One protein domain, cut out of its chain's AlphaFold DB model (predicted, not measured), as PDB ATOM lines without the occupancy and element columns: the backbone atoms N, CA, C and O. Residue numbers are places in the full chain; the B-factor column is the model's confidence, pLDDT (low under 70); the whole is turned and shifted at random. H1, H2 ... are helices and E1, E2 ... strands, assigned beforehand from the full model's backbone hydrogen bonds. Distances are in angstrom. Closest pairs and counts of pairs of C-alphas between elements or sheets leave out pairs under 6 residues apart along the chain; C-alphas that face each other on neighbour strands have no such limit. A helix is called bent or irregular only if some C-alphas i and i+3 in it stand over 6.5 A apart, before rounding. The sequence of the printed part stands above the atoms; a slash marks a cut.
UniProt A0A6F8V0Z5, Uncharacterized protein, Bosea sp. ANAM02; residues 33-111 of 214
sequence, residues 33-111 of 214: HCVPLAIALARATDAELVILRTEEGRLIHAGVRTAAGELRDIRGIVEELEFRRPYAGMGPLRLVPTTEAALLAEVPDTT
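What this domain is: This is residues 33 to 111 of the 214 residues of an uncharacterized protein of Bosea sp. ANAM02 (UniProt A0A6F8V0Z5). One strongly twisted sheet of five strands curls round H2 on one face, while H1 lies along E2 on the other face: three layers, with helices on both faces of a sheet. H3 only grazes the sheet, near H1. The printed part has 79 residues with three named helices and five named strands, in the order H1 E1 E2 E3 E4 H2 E5 H3; the antiparallel sheet runs E4 E3 E2 E1 E5, and the class is mixed. The whole is compact, with a radius of gyration of the C-alphas of 11.7 A, and spans 30 by 29 by 18 A.

How they stand to each other: Start with H1, residues 34 to 45, over E2, residues 59 to 65, at a height over the sheet of 7.6 A; their closest C-alphas, Ala 38 and Gly 63, are 4.4 A apart. E1, residues 48 to 54, E2, E3, residues 71 to 73, and E4, residues 76 to 78, form a meander, each strand the antiparallel neighbour of the one before. Look for N 52 and O 61 at 2.8 A, N 72 and O 64 at 2.9 A, and N 78 and O 71 at 2.8 A, within hydrogen-bond range. H2, residues 80 to 90, is irregular, with C-alphas 86 and 89 at 8.1 A; 3 of 7 O i to N i+4 pairs and 6 of 8 O i to N i+3 pairs are within range. Its closest C-alpha to E3 is Glu 80, 6.4 A from that of Leu 71. E5, residues 93 to 97, is an edge strand beside E1, with N 51 and O 96 at 2.9 A. H3, residues 100 to 106, is close to but not clearly touching H1, at a shallow tilt of 8 degrees, opposite ways. In H1 and H3 every O i to N i+4 pair is within range.

Where its parts are: Find C-alpha 34 at (338.050, 345.622, 384.421), where H1 begins its 16.3 A. E1 covers 19.7 A, E2 16.6 A and H2 15.7 A. H3 ends at C-alpha 106, (346.596, 337.655, 389.567).

The domain as a whole: The C-alphas farthest apart, those of Ala 44 and Gly 91, are 31.6 A apart. The printed part has no cut, its links between elements are tight, and no printed residue is under 70 in pLDDT.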
ATOM      1  N   HIS A  33     340.829 348.855 384.095       92.12
ATOM      2  CA  HIS A  33     340.245 348.644 385.423       92.12
ATOM      3  C   HIS A  33     339.123 347.592 385.463       92.12
ATOM      4  O   HIS A  33     338.293 347.623 386.373       92.12
ATOM      5  N   CYS A  34     339.094 346.651 384.513       95.44
ATOM      6  CA  CYS A  34     338.050 345.622 384.421       95.44
ATOM      7  C   CYS A  34     337.916 344.772 385.690       95.44
ATOM      8  O   CYS A  34     336.801 344.454 386.090       95.44
ATOM      9  N   VAL A  35     339.026 344.440 386.357       97.38
ATOM     10  CA  VAL A  35     339.019 343.591 387.560       97.38
ATOM     11  C   VAL A  35     338.279 344.244 388.735       97.38
ATOM     12  O   VAL A  35     337.330 343.628 389.221       97.38
ATOM     13  N   PRO A  36     338.607 345.481 389.171       97.75
ATOM     14  CA  PRO A  36     337.826 346.158 390.205       97.75
ATOM     15  C   PRO A  36     336.327 346.243 389.888       97.75
ATOM     16  O   PRO A  36     335.502 346.067 390.781       97.75
ATOM     17  N   LEU A  37     335.971 346.485 388.621       97.25
ATOM     18  CA  LEU A  37     334.575 346.551 388.187       97.25
ATOM     19  C   LEU A  37     333.877 345.194 388.257       97.25
ATOM     20  O   LEU A  37     332.760 345.115 388.755       97.25
ATOM     21  N   ALA A  38     334.525 344.135 387.773       97.88
ATOM     22  CA  ALA A  38     333.981 342.784 387.807       97.88
ATOM     23  C   ALA A  38     333.748 342.323 389.248       97.88
ATOM     24  O   ALA A  38     332.688 341.784 389.550       97.88
ATOM     25  N   ILE A  39     334.693 342.603 390.151       98.25
ATOM     26  CA  ILE A  39     334.541 342.314 391.582       98.25
ATOM     27  C   ILE A  39     333.379 343.119 392.173       98.25
ATOM     28  O   ILE A  39     332.537 342.550 392.864       98.25
ATOM     29  N   ALA A  40     333.280 344.417 391.865       97.19
ATOM     30  CA  ALA A  40     332.166 345.245 392.323       97.19
ATOM     31  C   ALA A  40     330.807 344.716 391.821       97.19
ATOM     32  O   ALA A  40     329.864 344.629 392.604       97.19
ATOM     33  N   LEU A  41     330.718 344.305 390.552       96.94
ATOM     34  CA  LEU A  41     329.529 343.670 389.976       96.94
ATOM     35  C   LEU A  41     329.191 342.351 390.678       96.94
ATOM     36  O   LEU A  41     328.032 342.125 391.021       96.94
ATOM     37  N   ALA A  42     330.185 341.495 390.912       97.50
ATOM     38  CA  ALA A  42     329.983 340.196 391.544       97.50
ATOM     39  C   ALA A  42     329.467 340.351 392.973       97.50
ATOM     40  O   ALA A  42     328.449 339.766 393.314       97.50
ATOM     41  N   ARG A  43     330.088 341.226 393.772       96.44
ATOM     42  CA  ARG A  43     329.625 341.541 395.132       96.44
ATOM     43  C   ARG A  43     328.239 342.195 395.156       96.44
ATOM     44  O   ARG A  43     327.533 342.085 396.147       96.44
ATOM     45  N   ALA A  44     327.859 342.905 394.093       94.75
ATOM     46  CA  ALA A  44     326.560 343.563 393.988       94.75
ATOM     47  C   ALA A  44     325.405 342.637 393.626       94.75
ATOM     48  O   ALA A  44     324.256 342.941 393.932       94.75
ATOM     49  N   THR A  45     325.699 341.553 392.921       94.38
ATOM     50  CA  THR A  45     324.677 340.712 392.287       94.38
ATOM     51  C   THR A  45     324.777 339.249 392.693       94.38
ATOM     52  O   THR A  45     323.973 338.445 392.230       94.38
ATOM     53  N   ASP A  46     325.774 338.900 393.511       95.06
ATOM     54  CA  ASP A  46     326.201 337.531 393.812       95.06
ATOM     55  C   ASP A  46     326.438 336.679 392.546       95.06
ATOM     56  O   ASP A  46     326.327 335.452 392.555       95.06
ATOM     57  N   ALA A  47     326.757 337.338 391.427       96.56
ATOM     58  CA  ALA A  47     326.966 336.704 390.133       96.56
ATOM     59  C   ALA A  47     328.338 336.021 390.037       96.56
ATOM     60  O   ALA A  47     329.318 336.435 390.660       96.56
ATOM     61  N   GLU A  48     328.425 334.986 389.195       98.06
ATOM     62  CA  GLU A  48     329.678 334.268 388.953       98.06
ATOM     63  C   GLU A  48     330.689 335.189 388.258       98.06
ATOM     64  O   GLU A  48     330.421 335.727 387.182       98.06
ATOM     65  N   LEU A  49     331.877 335.338 388.844       98.44
ATOM     66  CA  LEU A  49     332.991 336.025 388.198       98.44
ATOM     67  C   LEU A  49     333.498 335.206 387.016       98.44
ATOM     68  O   LEU A  49     333.815 334.023 387.144       98.44
ATOM     69  N   VAL A  50     333.663 335.871 385.879       98.12
ATOM     70  CA  VAL A  50     334.241 335.270 384.679       98.12
ATOM     71  C   VAL A  50     335.366 336.130 384.135       98.12
ATOM     72  O   VAL A  50     335.363 337.357 384.241       98.12
ATOM     73  N   ILE A  51     336.336 335.469 383.517       97.44
ATOM     74  CA  ILE A  51     337.493 336.111 382.907       97.44
ATOM     75  C   ILE A  51     337.694 335.639 381.484       97.44
ATOM     76  O   ILE A  51     337.539 334.460 381.163       97.44
ATOM     77  N   LEU A  52     338.081 336.582 380.639       96.81
ATOM     78  CA  LEU A  52     338.513 336.332 379.281       96.81
ATOM     79  C   LEU A  52     340.033 336.220 379.267       96.81
ATOM     80  O   LEU A  52     340.727 337.139 379.709       96.81
ATOM     81  N   ARG A  53     340.552 335.106 378.756       95.81
ATOM     82  CA  ARG A  53     341.990 334.840 378.664       95.81
ATOM     83  C   ARG A  53     342.416 334.444 377.259       95.81
ATOM     84  O   ARG A  53     341.615 333.891 376.508       95.81
ATOM     85  N   THR A  54     343.683 334.676 376.929       95.44
ATOM     86  CA  THR A  54     344.318 334.070 375.745       95.44
ATOM     87  C   THR A  54     344.626 332.588 375.984       95.44
ATOM     88  O   THR A  54     344.550 332.109 377.121       95.44
ATOM     89  N   GLU A  55     344.985 331.842 374.938       92.12
ATOM     90  CA  GLU A  55     345.384 330.431 375.084       92.12
ATOM     91  C   GLU A  55     346.640 330.248 375.943       92.12
ATOM     92  O   GLU A  55     346.764 329.249 376.648       92.12
ATOM     93  N   GLU A  56     347.529 331.241 375.955       91.94
ATOM     94  CA  GLU A  56     348.736 331.280 376.789       91.94
ATOM     95  C   GLU A  56     348.433 331.644 378.253       91.94
ATOM     96  O   GLU A  56     349.343 331.748 379.073       91.94
ATOM     97  N   GLY A  57     347.157 331.848 378.597       91.56
ATOM     98  CA  GLY A  57     346.693 332.074 379.962       91.56
ATOM     99  C   GLY A  57     346.678 333.535 380.410       91.56
ATOM    100  O   GLY A  57     346.338 333.792 381.564       91.56
ATOM    101  N   ARG A  58     346.984 334.502 379.534       93.69
ATOM    102  CA  ARG A  58     346.980 335.930 379.889       93.69
ATOM    103  C   ARG A  58     345.554 336.438 380.100       93.69
ATOM    104  O   ARG A  58     344.736 336.320 379.190       93.69
ATOM    105  N   LEU A  59     345.278 337.055 381.251       95.19
ATOM    106  CA  LEU A  59     344.037 337.791 381.509       95.19
ATOM    107  C   LEU A  59     343.895 338.991 380.559       95.19
ATOM    108  O   LEU A  59     344.810 339.803 380.435       95.19
ATOM    109  N   ILE A  60     342.745 339.087 379.893       95.56
ATOM    110  CA  ILE A  60     342.398 340.164 378.957       95.56
ATOM    111  C   ILE A  60     341.289 341.051 379.517       95.56
ATOM    112  O   ILE A  60     341.386 342.272 379.446       95.56
ATOM    113  N   HIS A  61     340.236 340.438 380.061       97.06
ATOM    114  CA  HIS A  61     339.065 341.144 380.579       97.06
ATOM    115  C   HIS A  61     338.396 340.349 381.694       97.06
ATOM    116  O   HIS A  61     338.559 339.130 381.773       97.06
ATOM    117  N   ALA A  62     337.621 341.033 382.526       97.38
ATOM    118  CA  ALA A  62     336.839 340.434 383.596       97.38
ATOM    119  C   ALA A  62     335.417 341.003 383.587       97.38
ATOM    120  O   ALA A  62     335.202 342.170 383.260       97.38
ATOM    121  N   GLY A  63     334.457 340.171 383.968       97.75
ATOM    122  CA  GLY A  63     333.055 340.543 384.112       97.75
ATOM    123  C   GLY A  63     332.332 339.533 384.989       97.75
ATOM    124  O   GLY A  63     332.965 338.749 385.703       97.75
ATOM    125  N   VAL A  64     331.008 339.531 384.913       98.25
ATOM    126  CA  VAL A  64     330.180 338.548 385.619       98.25
ATOM    127  C   VAL A  64     329.241 337.830 384.666       98.25
ATOM    128  O   VAL A  64     328.863 338.380 383.631       98.25
ATOM    129  N   ARG A  65     328.850 336.611 385.025       98.00
ATOM    130  CA  ARG A  65     327.778 335.868 384.370       98.00
ATOM    131  C   ARG A  65     326.491 336.022 385.171       98.00
ATOM    132  O   ARG A  65     326.441 335.658 386.344       98.00
ATOM    133  N   THR A  66     325.454 336.565 384.541       94.94
ATOM    134  CA  THR A  66     324.139 336.747 385.165       94.94
ATOM    135  C   THR A  66     323.465 335.395 385.411       94.94
ATOM    136  O   THR A  66     323.834 334.378 384.822       94.94
ATOM    137  N   ALA A  67     322.414 335.373 386.234       91.75
ATOM    138  CA  ALA A  67     321.605 334.168 386.443       91.75
ATOM    139  C   ALA A  67     320.951 333.641 385.146       91.75
ATOM    140  O   ALA A  67     320.654 332.453 385.048       91.75
ATOM    141  N   ALA A  68     320.756 334.507 384.143       93.00
ATOM    142  CA  ALA A  68     320.258 334.136 382.818       93.00
ATOM    143  C   ALA A  68     321.350 333.543 381.901       93.00
ATOM    144  O   ALA A  68     321.053 333.104 380.793       93.00
ATOM    145  N   GLY A  69     322.608 333.506 382.351       92.75
ATOM    146  CA  GLY A  69     323.751 332.988 381.596       92.75
ATOM    147  C   GLY A  69     324.440 334.016 380.693       92.75
ATOM    148  O   GLY A  69     325.470 333.688 380.099       92.75
ATOM    149  N   GLU A  70     323.909 335.237 380.623       95.94
ATOM    150  CA  GLU A  70     324.464 336.373 379.879       95.94
ATOM    151  C   GLU A  70     325.688 336.953 380.591       95.94
ATOM    152  O   GLU A  70     325.931 336.669 381.766       95.94
ATOM    153  N   LEU A  71     326.463 337.786 379.897       98.00
ATOM    154  CA  LEU A  71     327.639 338.428 380.476       98.00
ATOM    155  C   LEU A  71     327.355 339.889 380.772       98.00
ATOM    156  O   LEU A  71     326.631 340.548 380.035       98.00
ATOM    157  N   ARG A  72     327.945 340.411 381.842       97.06
ATOM    158  CA  ARG A  72     327.852 341.827 382.186       97.06
ATOM    159  C   ARG A  72     329.223 342.415 382.467       97.06
ATOM    160  O   ARG A  72     330.009 341.851 383.230       97.06
ATOM    161  N   ASP A  73     329.473 343.573 381.867       96.19
ATOM    162  CA  ASP A  73     330.595 344.455 382.183       96.19
ATOM    163  C   ASP A  73     330.154 345.929 382.172       96.19
ATOM    164  O   ASP A  73     328.978 346.231 382.386       96.19
ATOM    165  N   ILE A  74     331.092 346.859 381.952       94.94
ATOM    166  CA  ILE A  74     330.820 348.302 381.916       94.94
ATOM    167  C   ILE A  74     329.769 348.708 380.877       94.94
ATOM    168  O   ILE A  74     329.112 349.728 381.046       94.94
ATOM    169  N   ARG A  75     329.584 347.906 379.826       94.44
ATOM    170  CA  ARG A  75     328.621 348.162 378.746       94.44
ATOM    171  C   ARG A  75     327.200 347.722 379.101       94.44
ATOM    172  O   ARG A  75     326.280 347.970 378.334       94.44
ATOM    173  N   GLY A  76     327.015 347.068 380.248       94.19
ATOM    174  CA  GLY A  76     325.759 346.435 380.633       94.19
ATOM    175  C   GLY A  76     325.743 344.952 380.278       94.19
ATOM    176  O   GLY A  76     326.793 344.310 380.218       94.19
ATOM    177  N   ILE A  77     324.540 344.401 380.121       95.69
ATOM    178  CA  ILE A  77     324.341 343.001 379.737       95.69
ATOM    179  C   ILE A  77     324.628 342.863 378.241       95.69
ATOM    180  O   ILE A  77     324.070 343.594 377.427       95.69
ATOM    181  N   VAL A  78     325.508 341.931 377.896       95.81
ATOM    182  CA  VAL A  78     325.966 341.663 376.535       95.81
ATOM    183  C   VAL A  78     326.046 340.160 376.288       95.81
ATOM    184  O   VAL A  78     326.303 339.354 377.190       95.81
ATOM    185  N   GLU A  79     325.878 339.771 375.030       94.56
ATOM    186  CA  GLU A  79     326.132 338.398 374.606       94.56
ATOM    187  C   GLU A  79     327.633 338.076 374.629       94.56
ATOM    188  O   GLU A  79     328.495 338.956 374.543       94.56
ATOM    189  N   GLU A  80     327.977 336.788 374.665       94.25
ATOM    190  CA  GLU A  80     329.375 336.351 374.712       94.25
ATOM    191  C   GLU A  80     330.203 336.839 373.507       94.25
ATOM    192  O   GLU A  80     331.376 337.197 373.658       94.25
ATOM    193  N   LEU A  81     329.605 336.904 372.313       93.69
ATOM    194  CA  LEU A  81     330.284 337.424 371.125       93.69
ATOM    195  C   LEU A  81     330.653 338.905 371.294       93.69
ATOM    196  O   LEU A  81     331.775 339.305 370.983       93.69
ATOM    197  N   GLU A  82     329.736 339.713 371.821       94.81
ATOM    198  CA  GLU A  82     329.965 341.135 372.075       94.81
ATOM    199  C   GLU A  82     330.933 341.369 373.233       94.81
ATOM    200  O   GLU A  82     331.758 342.285 373.172       94.81
ATOM    201  N   PHE A  83     330.903 340.499 374.243       95.44
ATOM    202  CA  PHE A  83     331.868 340.502 375.336       95.44
ATOM    203  C   PHE A  83     333.304 340.357 374.813       95.44
ATOM    204  O   PHE A  83     334.203 341.082 375.238       95.44
ATOM    205  N   ARG A  84     333.500 339.474 373.824       95.25
ATOM    206  CA  ARG A  84     334.795 339.182 373.184       95.25
ATOM    207  C   ARG A  84     335.197 340.196 372.112       95.25
ATOM    208  O   ARG A  84     336.391 340.361 371.862       95.25
ATOM    209  N   ARG A  85     334.228 340.859 371.470       94.44
ATOM    210  CA  ARG A  85     334.421 341.716 370.284       94.44
ATOM    211  C   ARG A  85     335.563 342.739 370.411       94.44
ATOM    212  O   ARG A  85     336.346 342.811 369.463       94.44
ATOM    213  N   PRO A  86     335.735 343.475 371.530       94.12
ATOM    214  CA  PRO A  86     336.828 344.449 371.663       94.12
ATOM    215  C   PRO A  86     338.230 343.830 371.569       94.12
ATOM    216  O   PRO A  86     339.203 344.527 371.297       94.12
ATOM    217  N   TYR A  87     338.338 342.515 371.770       94.25
ATOM    218  CA  TYR A  87     339.597 341.784 371.889       94.25
ATOM    219  C   TYR A  87     339.820 340.788 370.743       94.25
ATOM    220  O   TYR A  87     340.756 339.994 370.799       94.25
ATOM    221  N   ALA A  88     339.000 340.827 369.687       89.94
ATOM    222  CA  ALA A  88     339.039 339.856 368.588       89.94
ATOM    223  C   ALA A  88     340.411 339.748 367.885       89.94
ATOM    224  O   ALA A  88     340.744 338.701 367.335       89.94
ATOM    225  N   GLY A  89     341.232 340.804 367.931       90.44
ATOM    226  CA  GLY A  89     342.595 340.807 367.382       90.44
ATOM    227  C   GLY A  89     343.646 340.080 368.233       90.44
ATOM    228  O   GLY A  89     344.794 339.986 367.808       90.44
ATOM    229  N   MET A  90     343.295 339.579 369.422       90.19
ATOM    230  CA  MET A  90     344.236 338.950 370.363       90.19
ATOM    231  C   MET A  90     344.379 337.428 370.192       90.19
ATOM    232  O   MET A  90     344.998 336.780 371.032       90.19
ATOM    233  N   GLY A  91     343.833 336.859 369.113       89.88
ATOM    234  CA  GLY A  91     343.849 335.416 368.858       89.88
ATOM    235  C   GLY A  91     342.687 334.678 369.535       89.88
ATOM    236  O   GLY A  91     341.692 335.304 369.905       89.88
ATOM    237  N   PRO A  92     342.760 333.340 369.665       92.44
ATOM    238  CA  PRO A  92     341.711 332.566 370.315       92.44
ATOM    239  C   PRO A  92     341.605 332.928 371.800       92.44
ATOM    240  O   PRO A  92     342.594 332.942 372.534       92.44
ATOM    241  N   LEU A  93     340.381 333.206 372.246       95.38
ATOM    242  CA  LEU A  93     340.098 333.594 373.624       95.38
ATOM    243  C   LEU A  93     339.256 332.525 374.316       95.38
ATOM    244  O   LEU A  93     338.361 331.930 373.711       95.38
ATOM    245  N   ARG A  94     339.480 332.321 375.609       95.12
ATOM    246  CA  ARG A  94     338.708 331.407 376.456       95.12
ATOM    247  C   ARG A  94     338.042 332.188 377.574       95.12
ATOM    248  O   ARG A  94     338.677 333.028 378.204       95.12
ATOM    249  N   LEU A  95     336.767 331.901 377.795       96.50
ATOM    250  CA  LEU A  95     336.004 332.442 378.907       96.50
ATOM    251  C   LEU A  95     336.005 331.399 380.022       96.50
ATOM    252  O   LEU A  95     335.659 330.243 379.776       96.50
ATOM    253  N   VAL A  96     336.435 331.791 381.213       96.81
ATOM    254  CA  VAL A  96     336.670 330.868 382.326       96.81
ATOM    255  C   VAL A  96     336.035 331.438 383.594       96.81
ATOM    256  O   VAL A  96     336.239 332.622 383.866       96.81
ATOM    257  N   PRO A  97     335.289 330.644 384.379       97.56
ATOM    258  CA  PRO A  97     334.891 331.040 385.726       97.56
ATOM    259  C   PRO A  97     336.109 331.285 386.618       97.56
ATOM    260  O   PRO A  97     337.157 330.657 386.444       97.56
ATOM    261  N   THR A  98     335.975 332.185 387.586       97.69
ATOM    262  CA  THR A  98     337.025 332.483 388.565       97.69
ATOM    263  C   THR A  98     336.433 332.872 389.920       97.69
ATOM    264  O   THR A  98     335.221 332.912 390.107       97.69
ATOM    265  N   THR A  99     337.303 333.151 390.887       98.12
ATOM    266  CA  THR A  99     336.929 333.676 392.204       98.12
ATOM    267  C   THR A  99     337.549 335.048 392.417       98.12
ATOM    268  O   THR A  99     338.563 335.382 391.801       98.12
ATOM    269  N   GLU A 100     336.980 335.827 393.338       97.75
ATOM    270  CA  GLU A 100     337.554 337.112 393.741       97.75
ATOM    271  C   GLU A 100     338.997 336.941 394.242       97.75
ATOM    272  O   GLU A 100     339.897 337.648 393.793       97.75
ATOM    273  N   ALA A 101     339.248 335.937 395.088       97.50
ATOM    274  CA  ALA A 101     340.581 335.654 395.619       97.50
ATOM    275  C   ALA A 101     341.608 335.340 394.515       97.50
ATOM    276  O   ALA A 101     342.744 335.809 394.577       97.50
ATOM    277  N   ALA A 102     341.216 334.579 393.487       96.88
ATOM    278  CA  ALA A 102     342.089 334.273 392.355       96.88
ATOM    279  C   ALA A 102     342.380 335.515 391.494       96.88
ATOM    280  O   ALA A 102     343.523 335.718 391.088       96.88
ATOM    281  N   LEU A 103     341.374 336.364 391.257       95.88
ATOM    282  CA  LEU A 103     341.544 337.625 390.529       95.88
ATOM    283  C   LEU A 103     342.478 338.596 391.254       95.88
ATOM    284  O   LEU A 103     343.360 339.176 390.628       95.88
ATOM    285  N   LEU A 104     342.313 338.746 392.571       96.50
ATOM    286  CA  LEU A 104     343.167 339.609 393.389       96.50
ATOM    287  C   LEU A 104     344.610 339.092 393.465       96.50
ATOM    288  O   LEU A 104     345.541 339.888 393.512       96.50
ATOM    289  N   ALA A 105     344.812 337.771 393.439       96.44
ATOM    290  CA  ALA A 105     346.149 337.187 393.377       96.44
ATOM    291  C   ALA A 105     346.836 337.421 392.019       96.44
ATOM    292  O   ALA A 105     348.050 337.605 391.968       96.44
ATOM    293  N   GLU A 106     346.076 337.414 390.919       94.56
ATOM    294  CA  GLU A 106     346.596 337.655 389.567       94.56
ATOM    295  C   GLU A 106     346.838 339.142 389.277       94.56
ATOM    296  O   GLU A 106     347.784 339.482 388.566       94.56
ATOM    297  N   VAL A 107     346.015 340.031 389.844       94.56
ATOM    298  CA  VAL A 107     346.118 341.488 389.681       94.56
ATOM    299  C   VAL A 107     346.271 342.154 391.056       94.56
ATOM    300  O   VAL A 107     345.322 342.779 391.546       94.56
ATOM    301  N   PRO A 108     347.462 342.046 391.683       90.94
ATOM    302  CA  PRO A 108     347.692 342.467 393.071       90.94
ATOM    303  C   PRO A 108     347.573 343.980 393.294       90.94
ATOM    304  O   PRO A 108     347.369 344.418 394.422       90.94
ATOM    305  N   ASP A 109     347.647 344.780 392.228       93.94
ATOM    306  CA  ASP A 109     347.443 346.233 392.290       93.94
ATOM    307  C   ASP A 109     345.960 346.622 392.445       93.94
ATOM    308  O   ASP A 109     345.635 347.794 392.646       93.94
ATOM    309  N   THR A 110     345.037 345.656 392.361       96.19
ATOM    310  CA  THR A 110     343.616 345.888 392.633       96.19
ATOM    311  C   THR A 110     343.410 346.127 394.125       96.19
ATOM    312  O   THR A 110     343.542 345.221 394.942       96.19
ATOM    313  N   THR A 111     343.043 347.356 394.482       96.31
ATOM    314  CA  THR A 111     342.767 347.741 395.874       96.31
ATOM    315  C   THR A 111     341.271 347.824 396.156       96.31
ATOM    316  O   THR A 111     340.477 348.115 395.261       96.31
TER     317      THR A 111